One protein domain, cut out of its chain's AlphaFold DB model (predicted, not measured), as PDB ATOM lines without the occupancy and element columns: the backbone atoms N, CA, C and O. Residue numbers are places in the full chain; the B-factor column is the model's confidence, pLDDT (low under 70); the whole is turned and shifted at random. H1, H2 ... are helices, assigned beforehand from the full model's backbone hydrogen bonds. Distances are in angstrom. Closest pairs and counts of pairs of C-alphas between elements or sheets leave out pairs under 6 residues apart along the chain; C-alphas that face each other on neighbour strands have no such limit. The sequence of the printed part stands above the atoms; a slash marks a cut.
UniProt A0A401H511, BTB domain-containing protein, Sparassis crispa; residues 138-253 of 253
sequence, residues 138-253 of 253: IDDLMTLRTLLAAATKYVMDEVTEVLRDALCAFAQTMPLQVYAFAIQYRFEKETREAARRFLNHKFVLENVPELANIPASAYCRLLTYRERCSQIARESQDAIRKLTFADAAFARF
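This is residues 138 to 253 of the 253 residues of the protein "BTB domain-containing protein" of Sparassis crispa (UniProt A0A401H511). A small helical body has one very long helix, H6, whose first part packs on it and whose residues 231 to 250, with the tail 251 to 253, stick out as an arm. In the body H1, H2, H3 and H4 run back and forth, and short H5 packs on H3. The printed part has 116 residues with six named helices, H1 to H6 in order, and no named strand: all helix. It is loose, radius of gyration of the C-alphas 19.5 A, and spans 73 by 29 by 21 A, the arm making the length.

Find C-alpha 141 at (-10.694, -18.583, 16.629); from there H1 runs to residue 153, 18.2 A. Next come H2, residues 157 to 170, 20.1 A; H3, residues 175 to 184; H4, residues 188 to 198; and H5, residues 209 to 213. H6, residues 216 to 250, runs 51.5 A to C-alpha 250 at (30.456, -54.909, 15.438).

Look first at H2, H3 and H4, an up and down bundle, each helix running against the one before. H3 and H4, a hairpin, touch at Pro 175 and Ala 194, closest C-alphas 4.8 A apart. H2 and H3 only just touch, with 3 pairs of C-alphas within 8 A, closest Leu 167 and Val 178, 6.8 A. H1 touches H2 at a shallow tilt of 18 degrees, opposite ways, closest C-alphas Ala 151 and Thr 160, 5.9 A. H5 touches H3, closest C-alphas Leu 211 and Ala 180, 5.7 A. H6, with residues 222 to 226 alone, only just touches H4, with 3 pairs of C-alphas within 8 A, closest Leu 222 and Ala 195, 6.4 A. In H1, H2, H3, H4 and H6 every O i to N i+4 pair is within hydrogen-bond range; H5 has 0 of 1, and 2 of 2 O i to N i+3 pairs.

The C-alphas of Tyr 154 and Phe 253 are farthest apart, 73.1 A. The printed part has no cut and no long link. Look for pLDDT under 70 at residues 203 to 206 and 248 to 253.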
ATOM      1  N   ILE A 138      -6.228 -11.626  12.672       92.50
ATOM      2  CA  ILE A 138      -7.227 -12.589  13.138       92.50
ATOM      3  C   ILE A 138      -6.610 -13.315  14.325       92.50
ATOM      4  O   ILE A 138      -5.907 -14.306  14.164       92.50
ATOM      5  N   ASP A 139      -6.848 -12.760  15.509       87.88
ATOM      6  CA  ASP A 139      -6.115 -13.129  16.724       87.88
ATOM      7  C   ASP A 139      -6.823 -14.208  17.551       87.88
ATOM      8  O   ASP A 139      -6.235 -14.785  18.463       87.88
ATOM      9  N   ASP A 140      -8.085 -14.503  17.234       90.62
ATOM     10  CA  ASP A 140      -8.887 -15.481  17.953       90.62
ATOM     11  C   ASP A 140      -9.758 -16.330  17.011       90.62
ATOM     12  O   ASP A 140     -10.223 -15.881  15.956       90.62
ATOM     13  N   LEU A 141      -9.978 -17.582  17.418       89.06
ATOM     14  CA  LEU A 141     -10.694 -18.583  16.629       89.06
ATOM     15  C   LEU A 141     -12.187 -18.254  16.468       89.06
ATOM     16  O   LEU A 141     -12.790 -18.623  15.460       89.06
ATOM     17  N   MET A 142     -12.787 -17.540  17.426       89.69
ATOM     18  CA  MET A 142     -14.200 -17.157  17.358       89.69
ATOM     19  C   MET A 142     -14.436 -16.120  16.266       89.69
ATOM     20  O   MET A 142     -15.337 -16.285  15.446       89.69
ATOM     21  N   THR A 143     -13.578 -15.105  16.187       92.94
ATOM     22  CA  THR A 143     -13.589 -14.136  15.095       92.94
ATOM     23  C   THR A 143     -13.361 -14.832  13.756       92.94
ATOM     24  O   THR A 143     -14.080 -14.555  12.800       92.94
ATOM     25  N   LEU A 144     -12.414 -15.776  13.678       94.06
ATOM     26  CA  LEU A 144     -12.183 -16.547  12.454       94.06
ATOM     27  C   LEU A 144     -13.430 -17.331  12.016       94.06
ATOM     28  O   LEU A 144     -13.776 -17.331  10.835       94.06
ATOM     29  N   ARG A 145     -14.132 -17.963  12.963       91.31
ATOM     30  CA  ARG A 145     -15.390 -18.681  12.721       91.31
ATOM     31  C   ARG A 145     -16.473 -17.761  12.162       91.31
ATOM     32  O   ARG A 145     -17.116 -18.129  11.180       91.31
ATOM     33  N   THR A 146     -16.662 -16.584  12.756       94.38
ATOM     34  CA  THR A 146     -17.639 -15.597  12.274       94.38
ATOM     35  C   THR A 146     -17.301 -15.134  10.858       94.38
ATOM     36  O   THR A 146     -18.180 -15.102   9.997       94.38
ATOM     37  N   LEU A 147     -16.021 -14.867  10.580       96.19
ATOM     38  CA  LEU A 147     -15.565 -14.468   9.247       96.19
ATOM     39  C   LEU A 147     -15.773 -15.569   8.208       96.19
ATOM     40  O   LEU A 147     -16.259 -15.276   7.124       96.19
ATOM     41  N   LEU A 148     -15.460 -16.828   8.526       94.50
ATOM     42  CA  LEU A 148     -15.669 -17.952   7.606       94.50
ATOM     43  C   LEU A 148     -17.148 -18.185   7.308       94.50
ATOM     44  O   LEU A 148     -17.507 -18.446   6.162       94.50
ATOM     45  N   ALA A 149     -18.015 -18.067   8.318       92.88
ATOM     46  CA  ALA A 149     -19.458 -18.163   8.123       92.88
ATOM     47  C   ALA A 149     -19.970 -17.063   7.179       92.88
ATOM     48  O   ALA A 149     -20.707 -17.362   6.240       92.88
ATOM     49  N   ALA A 150     -19.535 -15.818   7.385       96.00
ATOM     50  CA  ALA A 150     -19.915 -14.692   6.541       96.00
ATOM     51  C   ALA A 150     -19.323 -14.795   5.122       96.00
ATOM     52  O   ALA A 150     -20.052 -14.636   4.148       96.00
ATOM     53  N   ALA A 151     -18.042 -15.148   4.978       95.88
ATOM     54  CA  ALA A 151     -17.400 -15.354   3.678       95.88
ATOM     55  C   ALA A 151     -18.086 -16.474   2.878       95.88
ATOM     56  O   ALA A 151     -18.353 -16.306   1.693       95.88
ATOM     57  N   THR A 152     -18.470 -17.571   3.540       92.56
ATOM     58  CA  THR A 152     -19.250 -18.651   2.912       92.56
ATOM     59  C   THR A 152     -20.640 -18.161   2.499       92.56
ATOM     60  O   THR A 152     -21.085 -18.439   1.389       92.56
ATOM     61  N   LYS A 153     -21.333 -17.408   3.368       93.38
ATOM     62  CA  LYS A 153     -22.667 -16.847   3.088       93.38
ATOM     63  C   LYS A 153     -22.655 -15.925   1.870       93.38
ATOM     64  O   LYS A 153     -23.579 -15.972   1.064       93.38
ATOM     65  N   TYR A 154     -21.618 -15.106   1.747       94.50
ATOM     66  CA  TYR A 154     -21.449 -14.177   0.637       94.50
ATOM     67  C   TYR A 154     -20.713 -14.777  -0.558       94.50
ATOM     68  O   TYR A 154     -20.509 -14.069  -1.534       94.50
ATOM     69  N   VAL A 155     -20.358 -16.067  -0.533       94.75
ATOM     70  CA  VAL A 155     -19.638 -16.739  -1.629       94.75
ATOM     71  C   VAL A 155     -18.360 -15.968  -2.001       94.75
ATOM     72  O   VAL A 155     -18.159 -15.563  -3.142       94.75
ATOM     73  N   MET A 156     -17.538 -15.685  -0.986       95.44
ATOM     74  CA  MET A 156     -16.237 -15.028  -1.114       95.44
ATOM     75  C   MET A 156     -15.126 -16.080  -1.063       95.44
ATOM     76  O   MET A 156     -14.562 -16.347   0.005       95.44
ATOM     77  N   ASP A 157     -14.839 -16.716  -2.194       93.88
ATOM     78  CA  ASP A 157     -13.960 -17.889  -2.261       93.88
ATOM     79  C   ASP A 157     -12.505 -17.539  -1.905       93.88
ATOM     80  O   ASP A 157     -11.891 -18.184  -1.052       93.88
ATOM     81  N   GLU A 158     -11.970 -16.449  -2.451       92.62
ATOM     82  CA  GLU A 158     -10.607 -15.972  -2.193       92.62
ATOM     83  C   GLU A 158     -10.425 -15.568  -0.728       92.62
ATOM     84  O   GLU A 158      -9.410 -15.878  -0.098       92.62
ATOM     85  N   VAL A 159     -11.434 -14.909  -0.152       95.31
ATOM     86  CA  VAL A 159     -11.445 -14.568   1.274       95.31
ATOM     87  C   VAL A 159     -11.470 -15.844   2.111       95.31
ATOM     88  O   VAL A 159     -10.737 -15.950   3.092       95.31
ATOM     89  N   THR A 160     -12.268 -16.835   1.712       94.75
ATOM     90  CA  THR A 160     -12.352 -18.127   2.399       94.75
ATOM     91  C   THR A 160     -10.999 -18.834   2.420       94.75
ATOM     92  O   THR A 160     -10.597 -19.313   3.478       94.75
ATOM     93  N   GLU A 161     -10.242 -18.836   1.320       93.56
ATOM     94  CA  GLU A 161      -8.891 -19.413   1.289       93.56
ATOM     95  C   GLU A 161      -7.919 -18.694   2.240       93.56
ATOM     96  O   GLU A 161      -7.219 -19.350   3.015       93.56
ATOM     97  N   VAL A 162      -7.938 -17.355   2.285       93.44
ATOM     98  CA  VAL A 162      -7.128 -16.579   3.249       93.44
ATOM     99  C   VAL A 162      -7.468 -16.964   4.694       93.44
ATOM    100  O   VAL A 162      -6.582 -17.156   5.533       93.44
ATOM    101  N   LEU A 163      -8.757 -17.113   5.000       95.06
ATOM    102  CA  LEU A 163      -9.222 -17.509   6.328       95.06
ATOM    103  C   LEU A 163      -8.860 -18.972   6.655       95.06
ATOM    104  O   LEU A 163      -8.560 -19.292   7.807       95.06
ATOM    105  N   ARG A 164      -8.829 -19.867   5.664       94.44
ATOM    106  CA  ARG A 164      -8.390 -21.262   5.831       94.44
ATOM    107  C   ARG A 164      -6.898 -21.379   6.143       94.44
ATOM    108  O   ARG A 164      -6.506 -22.207   6.971       94.44
ATOM    109  N   ASP A 165      -6.065 -20.527   5.558       92.50
ATOM    110  CA  ASP A 165      -4.645 -20.474   5.908       92.50
ATOM    111  C   ASP A 165      -4.439 -19.946   7.339       92.50
ATOM    112  O   ASP A 165      -3.646 -20.512   8.100       92.50
ATOM    113  N   ALA A 166      -5.224 -18.950   7.767       93.00
ATOM    114  CA  ALA A 166      -5.249 -18.517   9.167       93.00
ATOM    115  C   ALA A 166      -5.698 -19.652  10.111       93.00
ATOM    116  O   ALA A 166      -5.095 -19.861  11.165       93.00
ATOM    117  N   LEU A 167      -6.695 -20.449   9.710       94.38
ATOM    118  CA  LEU A 167      -7.151 -21.621  10.464       94.38
ATOM    119  C   LEU A 167      -6.027 -22.652  10.665       94.38
ATOM    120  O   LEU A 167      -5.877 -23.201  11.759       94.38
ATOM    121  N   CYS A 168      -5.196 -22.883   9.644       93.44
ATOM    122  CA  CYS A 168      -4.021 -23.751   9.759       93.44
ATOM    123  C   CYS A 168      -2.997 -23.223  10.776       93.44
ATOM    124  O   CYS A 168      -2.365 -24.019  11.474       93.44
ATOM    125  N   ALA A 169      -2.836 -21.903  10.902       92.81
ATOM    126  CA  ALA A 169      -1.942 -21.314  11.896       92.81
ATOM    127  C   ALA A 169      -2.418 -21.598  13.333       92.81
ATOM    128  O   ALA A 169      -1.613 -22.002  14.176       92.81
ATOM    129  N   PHE A 170      -3.728 -21.509  13.595       93.44
ATOM    130  CA  PHE A 170      -4.308 -21.861  14.899       93.44
ATOM    131  C   PHE A 170      -4.116 -23.332  15.275       93.44
ATOM    132  O   PHE A 170      -4.059 -23.659  16.459       93.44
ATOM    133  N   ALA A 171      -3.949 -24.236  14.304       93.25
ATOM    134  CA  ALA A 171      -3.733 -25.652  14.591       93.25
ATOM    135  C   ALA A 171      -2.443 -25.911  15.390       93.25
ATOM    136  O   ALA A 171      -2.299 -26.973  15.990       93.25
ATOM    137  N   GLN A 172      -1.499 -24.965  15.412       91.19
ATOM    138  CA  GLN A 172      -0.264 -25.089  16.189       91.19
ATOM    139  C   GLN A 172      -0.511 -25.050  17.701       91.19
ATOM    140  O   GLN A 172       0.171 -25.753  18.444       91.19
ATOM    141  N   THR A 173      -1.475 -24.245  18.146       90.75
ATOM    142  CA  THR A 173      -1.784 -24.025  19.565       90.75
ATOM    143  C   THR A 173      -3.096 -24.677  19.982       90.75
ATOM    144  O   THR A 173      -3.221 -25.095  21.126       90.75
ATOM    145  N   MET A 174      -4.053 -24.798  19.059       92.00
ATOM    146  CA  MET A 174      -5.419 -25.269  19.309       92.00
ATOM    147  C   MET A 174      -5.838 -26.367  18.307       92.00
ATOM    148  O   MET A 174      -6.860 -26.246  17.625       92.00
ATOM    149  N   PRO A 175      -5.058 -27.457  18.149       94.00
ATOM    150  CA  PRO A 175      -5.300 -28.460  17.111       94.00
ATOM    151  C   PRO A 175      -6.648 -29.169  17.248       94.00
ATOM    152  O   PRO A 175      -7.241 -29.544  16.239       94.00
ATOM    153  N   LEU A 176      -7.149 -29.366  18.471       93.06
ATOM    154  CA  LEU A 176      -8.410 -30.076  18.690       93.06
ATOM    155  C   LEU A 176      -9.619 -29.217  18.292       93.06
ATOM    156  O   LEU A 176     -10.513 -29.711  17.601       93.06
ATOM    157  N   GLN A 177      -9.607 -27.930  18.652       93.25
ATOM    158  CA  GLN A 177     -10.612 -26.954  18.230       93.25
ATOM    159  C   GLN A 177     -10.622 -26.821  16.702       93.25
ATOM    160  O   GLN A 177     -11.676 -26.922  16.073       93.25
ATOM    161  N   VAL A 178      -9.439 -26.669  16.092       94.88
ATOM    162  CA  VAL A 178      -9.313 -26.548  14.632       94.88
ATOM    163  C   VAL A 178      -9.769 -27.820  13.923       94.88
ATOM    164  O   VAL A 178     -10.458 -27.725  12.912       94.88
ATOM    165  N   TYR A 179      -9.461 -29.007  14.452       95.44
ATOM    166  CA  TYR A 179      -9.955 -30.264  13.887       95.44
ATOM    167  C   TYR A 179     -11.488 -30.318  13.898       95.44
ATOM    168  O   TYR A 179     -12.103 -30.612  12.873       95.44
ATOM    169  N   ALA A 180     -12.116 -30.004  15.034       94.06
ATOM    170  CA  ALA A 180     -13.571 -30.013  15.154       94.06
ATOM    171  C   ALA A 180     -14.231 -29.002  14.205       94.06
ATOM    172  O   ALA A 180     -15.234 -29.303  13.554       94.06
ATOM    173  N   PHE A 181     -13.634 -27.819  14.088       92.62
ATOM    174  CA  PHE A 181     -14.080 -26.781  13.176       92.62
ATOM    175  C   PHE A 181     -13.935 -27.206  11.704       92.62
ATOM    176  O   PHE A 181     -14.898 -27.152  10.943       92.62
ATOM    177  N   ALA A 182     -12.766 -27.706  11.304       94.44
ATOM    178  CA  ALA A 182     -12.502 -28.136   9.934       94.44
ATOM    179  C   ALA A 182     -13.431 -29.279   9.487       94.44
ATOM    180  O   ALA A 182     -13.852 -29.314   8.333       94.44
ATOM    181  N   ILE A 183     -13.824 -30.171  10.403       95.62
ATOM    182  CA  ILE A 183     -14.824 -31.213  10.133       95.62
ATOM    183  C   ILE A 183     -16.205 -30.614   9.827       95.62
ATOM    184  O   ILE A 183     -16.847 -31.066   8.877       95.62
ATOM    185  N   GLN A 184     -16.659 -29.605  10.583       91.12
ATOM    186  CA  GLN A 184     -17.965 -28.956  10.363       91.12
ATOM    187  C   GLN A 184     -18.065 -28.340   8.963       91.12
ATOM    188  O   GLN A 184     -19.077 -28.506   8.288       91.12
ATOM    189  N   TYR A 185     -16.991 -27.689   8.513       88.75
ATOM    190  CA  TYR A 185     -16.923 -27.015   7.212       88.75
ATOM    191  C   TYR A 185     -16.389 -27.909   6.079       88.75
ATOM    192  O   TYR A 185     -16.264 -27.461   4.946       88.75
ATOM    193  N   ARG A 186     -16.093 -29.190   6.358       92.50
ATOM    194  CA  ARG A 186     -15.517 -30.161   5.402       92.50
ATOM    195  C   ARG A 186     -14.194 -29.708   4.767       92.50
ATOM    196  O   ARG A 186     -13.877 -30.037   3.628       92.50
ATOM    197  N   PHE A 187     -13.382 -29.006   5.542       93.94
ATOM    198  CA  PHE A 187     -12.059 -28.524   5.167       93.94
ATOM    199  C   PHE A 187     -11.013 -29.633   5.358       93.94
ATOM    200  O   PHE A 187     -10.405 -29.789   6.418       93.94
ATOM    201  N   GLU A 188     -10.842 -30.489   4.346       95.00
ATOM    202  CA  GLU A 188     -10.031 -31.713   4.458       95.00
ATOM    203  C   GLU A 188      -8.524 -31.468   4.637       95.00
ATOM    204  O   GLU A 188      -7.838 -32.251   5.305       95.00
ATOM    205  N   LYS A 189      -7.974 -30.407   4.032       95.44
ATOM    206  CA  LYS A 189      -6.556 -30.022   4.189       95.44
ATOM    207  C   LYS A 189      -6.290 -29.638   5.648       95.44
ATOM    208  O   LYS A 189      -5.375 -30.173   6.270       95.44
ATOM    209  N   GLU A 190      -7.155 -28.804   6.199       95.94
ATOM    210  CA  GLU A 190      -7.117 -28.252   7.549       95.94
ATOM    211  C   GLU A 190      -7.377 -29.353   8.581       95.94
ATOM    212  O   GLU A 190      -6.664 -29.452   9.574       95.94
ATOM    213  N   THR A 191      -8.321 -30.257   8.297       97.00
ATOM    214  CA  THR A 191      -8.591 -31.450   9.116       97.00
ATOM    215  C   THR A 191      -7.331 -32.306   9.263       97.00
ATOM    216  O   THR A 191      -6.992 -32.740  10.367       97.00
ATOM    217  N   ARG A 192      -6.612 -32.555   8.160       96.56
ATOM    218  CA  ARG A 192      -5.365 -33.336   8.180       96.56
ATOM    219  C   ARG A 192      -4.247 -32.609   8.915       96.56
ATOM    220  O   ARG A 192      -3.532 -33.247   9.684       96.56
ATOM    221  N   GLU A 193      -4.093 -31.307   8.695       96.31
ATOM    222  CA  GLU A 193      -3.074 -30.514   9.387       96.31
ATOM    223  C   GLU A 193      -3.330 -30.486  10.897       96.31
ATOM    224  O   GLU A 193      -2.439 -30.807  11.682       96.31
ATOM    225  N   ALA A 194      -4.570 -30.237  11.316       96.38
ATOM    226  CA  ALA A 194      -4.970 -30.268  12.716       96.38
ATOM    227  C   ALA A 194      -4.734 -31.638  13.365       96.38
ATOM    228  O   ALA A 194      -4.173 -31.717  14.458       96.38
ATOM    229  N   ALA A 195      -5.069 -32.729  12.666       96.38
ATOM    230  CA  ALA A 195      -4.806 -34.081  13.152       96.38
ATOM    231  C   ALA A 195      -3.304 -34.348  13.350       96.38
ATOM    232  O   ALA A 195      -2.910 -34.933  14.359       96.38
ATOM    233  N   ARG A 196      -2.448 -33.888  12.427       95.56
ATOM    234  CA  ARG A 196      -0.986 -33.997  12.563       95.56
ATOM    235  C   ARG A 196      -0.475 -33.204  13.758       95.56
ATOM    236  O   ARG A 196       0.310 -33.727  14.545       95.56
ATOM    237  N   ARG A 197      -0.937 -31.963  13.926       95.06
ATOM    238  CA  ARG A 197      -0.559 -31.110  15.064       95.06
ATOM    239  C   ARG A 197      -1.011 -31.702  16.396       95.06
ATOM    240  O   ARG A 197      -0.264 -31.647  17.373       95.06
ATOM    241  N   PHE A 198      -2.167 -32.364  16.417       93.62
ATOM    242  CA  PHE A 198      -2.687 -33.056  17.594       93.62
ATOM    243  C   PHE A 198      -1.765 -34.174  18.115       93.62
ATOM    244  O   PHE A 198      -1.794 -34.462  19.312       93.62
ATOM    245  N   LEU A 199      -0.906 -34.771  17.275       92.38
ATOM    246  CA  LEU A 199       0.061 -35.792  17.713       92.38
ATOM    247  C   LEU A 199       1.030 -35.262  18.781       92.38
ATOM    248  O   LEU A 199       1.361 -35.983  19.721       92.38
ATOM    249  N   ASN A 200       1.432 -33.996  18.660       86.56
ATOM    250  CA  ASN A 200       2.343 -33.332  19.596       86.56
ATOM    251  C   ASN A 200       1.606 -32.633  20.748       86.56
ATOM    252  O   ASN A 200       2.237 -32.142  21.683       86.56
ATOM    253  N   HIS A 201       0.273 -32.576  20.698       82.00
ATOM    254  CA  HIS A 201      -0.527 -31.923  21.722       82.00
ATOM    255  C   HIS A 201      -0.576 -32.782  22.984       82.00
ATOM    256  O   HIS A 201      -0.902 -33.978  22.930       82.00
ATOM    257  N   LYS A 202      -0.297 -32.177  24.144       77.31
ATOM    258  CA  LYS A 202      -0.469 -32.854  25.435       77.31
ATOM    259  C   LYS A 202      -1.924 -33.301  25.537       77.31
ATOM    260  O   LYS A 202      -2.835 -32.503  25.350       77.31
ATOM    261  N   PHE A 203      -2.149 -34.596  25.738       67.50
ATOM    262  CA  PHE A 203      -3.503 -35.113  25.895       67.50
ATOM    263  C   PHE A 203      -3.996 -34.728  27.289       67.50
ATOM    264  O   PHE A 203      -3.811 -35.466  28.251       67.50
ATOM    265  N   VAL A 204      -4.542 -33.524  27.401       68.94
ATOM    266  CA  VAL A 204      -5.280 -33.075  28.574       68.94
ATOM    267  C   VAL A 204      -6.753 -33.173  28.200       68.94
ATOM    268  O   VAL A 204      -7.127 -32.814  27.083       68.94
ATOM    269  N   LEU A 205      -7.577 -33.713  29.100       63.34
ATOM    270  CA  LEU A 205      -9.034 -33.678  28.970       63.34
ATOM    271  C   LEU A 205      -9.490 -32.221  29.119       63.34
ATOM    272  O   LEU A 205      -9.930 -31.792  30.180       63.34
ATOM    273  N   GLU A 206      -9.294 -31.438  28.066       68.94
ATOM    274  CA  GLU A 206      -9.762 -30.066  27.969       68.94
ATOM    275  C   GLU A 206     -11.225 -30.074  27.535       68.94
ATOM    276  O   GLU A 206     -11.634 -30.838  26.655       68.94
ATOM    277  N   ASN A 207     -12.028 -29.222  28.168       78.69
ATOM    278  CA  ASN A 207     -13.393 -28.996  27.724       78.69
ATOM    279  C   ASN A 207     -13.352 -28.201  26.411       78.69
ATOM    280  O   ASN A 207     -13.148 -26.988  26.427       78.69
ATOM    281  N   VAL A 208     -13.509 -28.903  25.288       86.31
ATOM    282  CA  VAL A 208     -13.548 -28.322  23.943       86.31
ATOM    283  C   VAL A 208     -15.001 -28.314  23.455       86.31
ATOM    284  O   VAL A 208     -15.476 -29.343  22.959       86.31
ATOM    285  N   PRO A 209     -15.735 -27.194  23.592       87.06
ATOM    286  CA  PRO A 209     -17.152 -27.125  23.233       87.06
ATOM    287  C   PRO A 209     -17.400 -27.402  21.743       87.06
ATOM    288  O   PRO A 209     -18.457 -27.906  21.371       87.06
ATOM    289  N   GLU A 210     -16.419 -27.150  20.876       88.06
ATOM    290  CA  GLU A 210     -16.501 -27.414  19.441       88.06
ATOM    291  C   GLU A 210     -16.687 -28.904  19.121       88.06
ATOM    292  O   GLU A 210     -17.256 -29.229  18.077       88.06
ATOM    293  N   LEU A 211     -16.270 -29.812  20.015       90.00
ATOM    294  CA  LEU A 211     -16.482 -31.251  19.845       90.00
ATOM    295  C   LEU A 211     -17.961 -31.647  19.899       90.00
ATOM    296  O   LEU A 211     -18.333 -32.653  19.298       90.00
ATOM    297  N   ALA A 212     -18.816 -30.856  20.556       91.38
ATOM    298  CA  ALA A 212     -20.258 -31.103  20.578       91.38
ATOM    299  C   ALA A 212     -20.899 -30.968  19.185       91.38
ATOM    300  O   ALA A 212     -21.969 -31.517  18.934       91.38
ATOM    301  N   ASN A 213     -20.231 -30.267  18.266       90.31
ATOM    302  CA  ASN A 213     -20.725 -29.974  16.924       90.31
ATOM    303  C   ASN A 213     -20.202 -30.954  15.856       90.31
ATOM    304  O   ASN A 213     -20.404 -30.724  14.663       90.31
ATOM    305  N   ILE A 214     -19.510 -32.030  16.249       94.44
ATOM    306  CA  ILE A 214     -19.024 -33.066  15.327       94.44
ATOM    307  C   ILE A 214     -19.568 -34.443  15.713       94.44
ATOM    308  O   ILE A 214     -19.824 -34.708  16.887       94.44
ATOM    309  N   PRO A 215     -19.721 -35.373  14.753       95.31
ATOM    310  CA  PRO A 215     -20.081 -36.739  15.097       95.31
ATOM    311  C   PRO A 215     -18.979 -37.381  15.947       95.31
ATOM    312  O   PRO A 215     -17.791 -37.243  15.646       95.31
ATOM    313  N   ALA A 216     -19.368 -38.168  16.955       94.19
ATOM    314  CA  ALA A 216     -18.426 -38.882  17.823       94.19
ATOM    315  C   ALA A 216     -17.424 -39.740  17.025       94.19
ATOM    316  O   ALA A 216     -16.254 -39.843  17.387       94.19
ATOM    317  N   SER A 217     -17.847 -40.285  15.878       96.12
ATOM    318  CA  SER A 217     -16.980 -41.034  14.964       96.12
ATOM    319  C   SER A 217     -15.792 -40.215  14.441       96.12
ATOM    320  O   SER A 217     -14.707 -40.769  14.268       96.12
ATOM    321  N   ALA A 218     -15.946 -38.905  14.224       96.25
ATOM    322  CA  ALA A 218     -14.849 -38.033  13.804       96.25
ATOM    323  C   ALA A 218     -13.800 -37.873  14.909       96.25
ATOM    324  O   ALA A 218     -12.602 -37.886  14.613       96.25
ATOM    325  N   TYR A 219     -14.227 -37.789  16.169       93.75
ATOM    326  CA  TYR A 219     -13.313 -37.755  17.309       93.75
ATOM    327  C   TYR A 219     -12.633 -39.114  17.532       93.75
ATOM    328  O   TYR A 219     -11.409 -39.180  17.645       93.75
ATOM    329  N   CYS A 220     -13.379 -40.223  17.462       94.50
ATOM    330  CA  CYS A 220     -12.805 -41.573  17.532       94.50
ATOM    331  C   CYS A 220     -11.746 -41.815  16.446       94.50
ATOM    332  O   CYS A 220     -10.714 -42.431  16.715       94.50
ATOM    333  N   ARG A 221     -11.962 -41.301  15.226       96.56
ATOM    334  CA  ARG A 221     -10.970 -41.354  14.142       96.56
ATOM    335  C   ARG A 221      -9.685 -40.611  14.502       96.56
ATOM    336  O   ARG A 221      -8.610 -41.135  14.228       96.56
ATOM    337  N   LEU A 222      -9.786 -39.438  15.130       95.44
ATOM    338  CA  LEU A 222      -8.623 -38.664  15.571       95.44
ATOM    339  C   LEU A 222      -7.824 -39.407  16.651       95.44
ATOM    340  O   LEU A 222      -6.600 -39.499  16.558       95.44
ATOM    341  N   LEU A 223      -8.505 -39.990  17.643       93.25
ATOM    342  CA  LEU A 223      -7.855 -40.789  18.687       93.25
ATOM    343  C   LEU A 223      -7.195 -42.047  18.114       93.25
ATOM    344  O   LEU A 223      -6.041 -42.336  18.417       93.25
ATOM    345  N   THR A 224      -7.892 -42.752  17.218       95.44
ATOM    346  CA  THR A 224      -7.346 -43.924  16.512       95.44
ATOM    347  C   THR A 224      -6.110 -43.551  15.695       95.44
ATOM    348  O   THR A 224      -5.125 -44.288  15.683       95.44
ATOM    349  N   TYR A 225      -6.144 -42.403  15.016       95.88
ATOM    350  CA  TYR A 225      -5.000 -41.876  14.278       95.88
ATOM    351  C   TYR A 225      -3.805 -41.619  15.206       95.88
ATOM    352  O   TYR A 225      -2.702 -42.083  14.920       95.88
ATOM    353  N   ARG A 226      -4.032 -40.963  16.349       93.69
ATOM    354  CA  ARG A 226      -2.990 -40.706  17.352       93.69
ATOM    355  C   ARG A 226      -2.374 -41.988  17.905       93.69
ATOM    356  O   ARG A 226      -1.149 -42.061  18.015       93.69
ATOM    357  N   GLU A 227      -3.194 -42.983  18.231       93.06
ATOM    358  CA  GLU A 227      -2.714 -44.266  18.756       93.06
ATOM    359  C   GLU A 227      -1.831 -44.982  17.730       93.06
ATOM    360  O   GLU A 227      -0.692 -45.340  18.027       93.06
ATOM    361  N   ARG A 228      -2.298 -45.082  16.478       95.38
ATOM    362  CA  ARG A 228      -1.529 -45.688  15.380       95.38
ATOM    363  C   ARG A 228      -0.192 -44.986  15.154       95.38
ATOM    364  O   ARG A 228       0.832 -45.649  15.028       95.38
ATOM    365  N   CYS A 229      -0.177 -43.654  15.130       94.50
ATOM    366  CA  CYS A 229       1.066 -42.897  14.987       94.50
ATOM    367  C   CYS A 229       2.015 -43.107  16.175       94.50
ATOM    368  O   CYS A 229       3.222 -43.223  15.974       94.50
ATOM    369  N   SER A 230       1.483 -43.200  17.396       91.56
ATOM    370  CA  SER A 230       2.281 -43.457  18.600       91.56
ATOM    371  C   SER A 230       2.906 -44.852  18.576       91.56
ATOM    372  O   SER A 230       4.076 -45.004  18.925       91.56
ATOM    373  N   GLN A 231       2.157 -45.861  18.125       93.25
ATOM    374  CA  GLN A 231       2.660 -47.220  17.953       93.25
ATOM    375  C   GLN A 231       3.791 -47.271  16.916       93.25
ATOM    376  O   GLN A 231       4.883 -47.738  17.231       93.25
ATOM    377  N   ILE A 232       3.569 -46.709  15.723       93.50
ATOM    378  CA  ILE A 232       4.578 -46.669  14.653       93.50
ATOM    379  C   ILE A 232       5.845 -45.939  15.119       93.50
ATOM    380  O   ILE A 232       6.958 -46.380  14.829       93.50
ATOM    381  N   ALA A 233       5.702 -44.838  15.863       91.06
ATOM    382  CA  ALA A 233       6.841 -44.100  16.403       91.06
ATOM    383  C   ALA A 233       7.664 -44.945  17.390       91.06
ATOM    384  O   ALA A 233       8.891 -44.940  17.308       91.06
ATOM    385  N   ARG A 234       7.008 -45.708  18.278       90.94
ATOM    386  CA  ARG A 234       7.683 -46.626  19.215       90.94
ATOM    387  C   ARG A 234       8.402 -47.757  18.482       90.94
ATOM    388  O   ARG A 234       9.577 -47.989  18.738       90.94
ATOM    389  N   GLU A 235       7.732 -48.404  17.531       93.06
ATOM    390  CA  GLU A 235       8.320 -49.482  16.724       93.06
ATOM    391  C   GLU A 235       9.545 -48.994  15.937       93.06
ATOM    392  O   GLU A 235      10.582 -49.658  15.905       93.06
ATOM    393  N   SER A 236       9.456 -47.790  15.362       91.56
ATOM    394  CA  SER A 236      10.567 -47.156  14.645       91.56
ATOM    395  C   SER A 236      11.743 -46.850  15.577       91.56
ATOM    396  O   SER A 236      12.893 -47.109  15.225       91.56
ATOM    397  N   GLN A 237      11.476 -46.336  16.782       90.75
ATOM    398  CA  GLN A 237      12.510 -46.078  17.790       90.75
ATOM    399  C   GLN A 237      13.198 -47.369  18.254       90.75
ATOM    400  O   GLN A 237      14.424 -47.399  18.359       90.75
ATOM    401  N   ASP A 238      12.439 -48.442  18.476       90.38
ATOM    402  CA  ASP A 238      12.985 -49.742  18.867       90.38
ATOM    403  C   ASP A 238      13.845 -50.366  17.760       90.38
ATOM    404  O   ASP A 238      14.902 -50.936  18.045       90.38
ATOM    405  N   ALA A 239      13.432 -50.238  16.496       90.12
ATOM    406  CA  ALA A 239      14.212 -50.695  15.348       90.12
ATOM    407  C   ALA A 239      15.539 -49.929  15.218       90.12
ATOM    408  O   ALA A 239      16.597 -50.551  15.102       90.12
ATOM    409  N   ILE A 240      15.500 -48.594  15.323       90.31
ATOM    410  CA  ILE A 240      16.701 -47.742  15.313       90.31
ATOM    411  C   ILE A 240      17.633 -48.132  16.462       90.31
ATOM    412  O   ILE A 240      18.825 -48.339  16.251       90.31
ATOM    413  N   ARG A 241      17.091 -48.303  17.673       88.44
ATOM    414  CA  ARG A 241      17.871 -48.720  18.840       88.44
ATOM    415  C   ARG A 241      18.575 -50.053  18.578       88.44
ATOM    416  O   ARG A 241      19.783 -50.137  18.773       88.44
ATOM    417  N   LYS A 242      17.871 -51.072  18.080       86.50
ATOM    418  CA  LYS A 242      18.471 -52.381  17.758       86.50
ATOM    419  C   LYS A 242      19.602 -52.279  16.728       86.50
ATOM    420  O   LYS A 242      20.637 -52.902  16.942       86.50
ATOM    421  N   LEU A 243      19.436 -51.474  15.675       86.62
ATOM    422  CA  LEU A 243      20.484 -51.233  14.674       86.62
ATOM    423  C   LEU A 243      21.716 -50.564  15.300       86.62
ATOM    424  O   LEU A 243      22.821 -51.076  15.164       86.62
ATOM    425  N   THR A 244      21.528 -49.503  16.094       85.12
ATOM    426  CA  THR A 244      22.653 -48.821  16.765       85.12
ATOM    427  C   THR A 244      23.414 -49.727  17.740       85.12
ATOM    428  O   THR A 244      24.636 -49.636  17.839       85.12
ATOM    429  N   PHE A 245      22.719 -50.629  18.447       78.12
ATOM    430  CA  PHE A 245      23.366 -51.618  19.316       78.12
ATOM    431  C   PHE A 245      24.135 -52.678  18.522       78.12
ATOM    432  O   PHE A 245      25.210 -53.082  18.962       78.12
ATOM    433  N   ALA A 246      23.611 -53.119  17.375       75.19
ATOM    434  CA  ALA A 246      24.310 -54.052  16.498       75.19
ATOM    435  C   ALA A 246      25.603 -53.429  15.950       75.19
ATOM    436  O   ALA A 246      26.667 -54.028  16.092       75.19
ATOM    437  N   ASP A 247      25.549 -52.198  15.438       72.44
ATOM    438  CA  ASP A 247      26.723 -51.492  14.906       72.44
ATOM    439  C   ASP A 247      27.797 -51.256  15.982       72.44
ATOM    440  O   ASP A 247      28.986 -51.484  15.752       72.44
ATOM    441  N   ALA A 248      27.389 -50.873  17.198       67.62
ATOM    442  CA  ALA A 248      28.305 -50.706  18.327       67.62
ATOM    443  C   ALA A 248      28.936 -52.029  18.800       67.62
ATOM    444  O   ALA A 248      30.040 -52.018  19.348       67.62
ATOM    445  N   ALA A 249      28.251 -53.161  18.615       65.75
ATOM    446  CA  ALA A 249      28.798 -54.484  18.898       65.75
ATOM    447  C   ALA A 249      29.797 -54.931  17.817       65.75
ATOM    448  O   ALA A 249      30.835 -55.492  18.160       65.75
ATOM    449  N   PHE A 250      29.531 -54.632  16.541       65.50
ATOM    450  CA  PHE A 250      30.456 -54.909  15.438       65.50
ATOM    451  C   PHE A 250      31.730 -54.056  15.497       65.50
ATOM    452  O   PHE A 250      32.803 -54.573  15.223       65.50
ATOM    453  N   ALA A 251      31.650 -52.794  15.928       61.81
ATOM    454  CA  ALA A 251      32.815 -51.909  16.057       61.81
ATOM    455  C   ALA A 251      33.782 -52.271  17.210       61.81
ATOM    456  O   ALA A 251      34.789 -51.589  17.403       61.81
ATOM    457  N   ARG A 252      33.465 -53.291  18.020       61.78
ATOM    458  CA  ARG A 252      34.298 -53.782  19.135       61.78
ATOM    459  C   ARG A 252      35.076 -55.064  18.804       61.78
ATOM    460  O   ARG A 252      35.749 -55.585  19.693       61.78
ATOM    461  N   PHE A 253      34.969 -55.551  17.570       52.41
ATOM    462  CA  PHE A 253      35.803 -56.606  16.994       52.41
ATOM    463  C   PHE A 253      36.797 -55.997  16.005       52.41
ATOM    464  O   PHE A 253      37.921 -56.535  15.927       52.41
TER     465      PHE A 253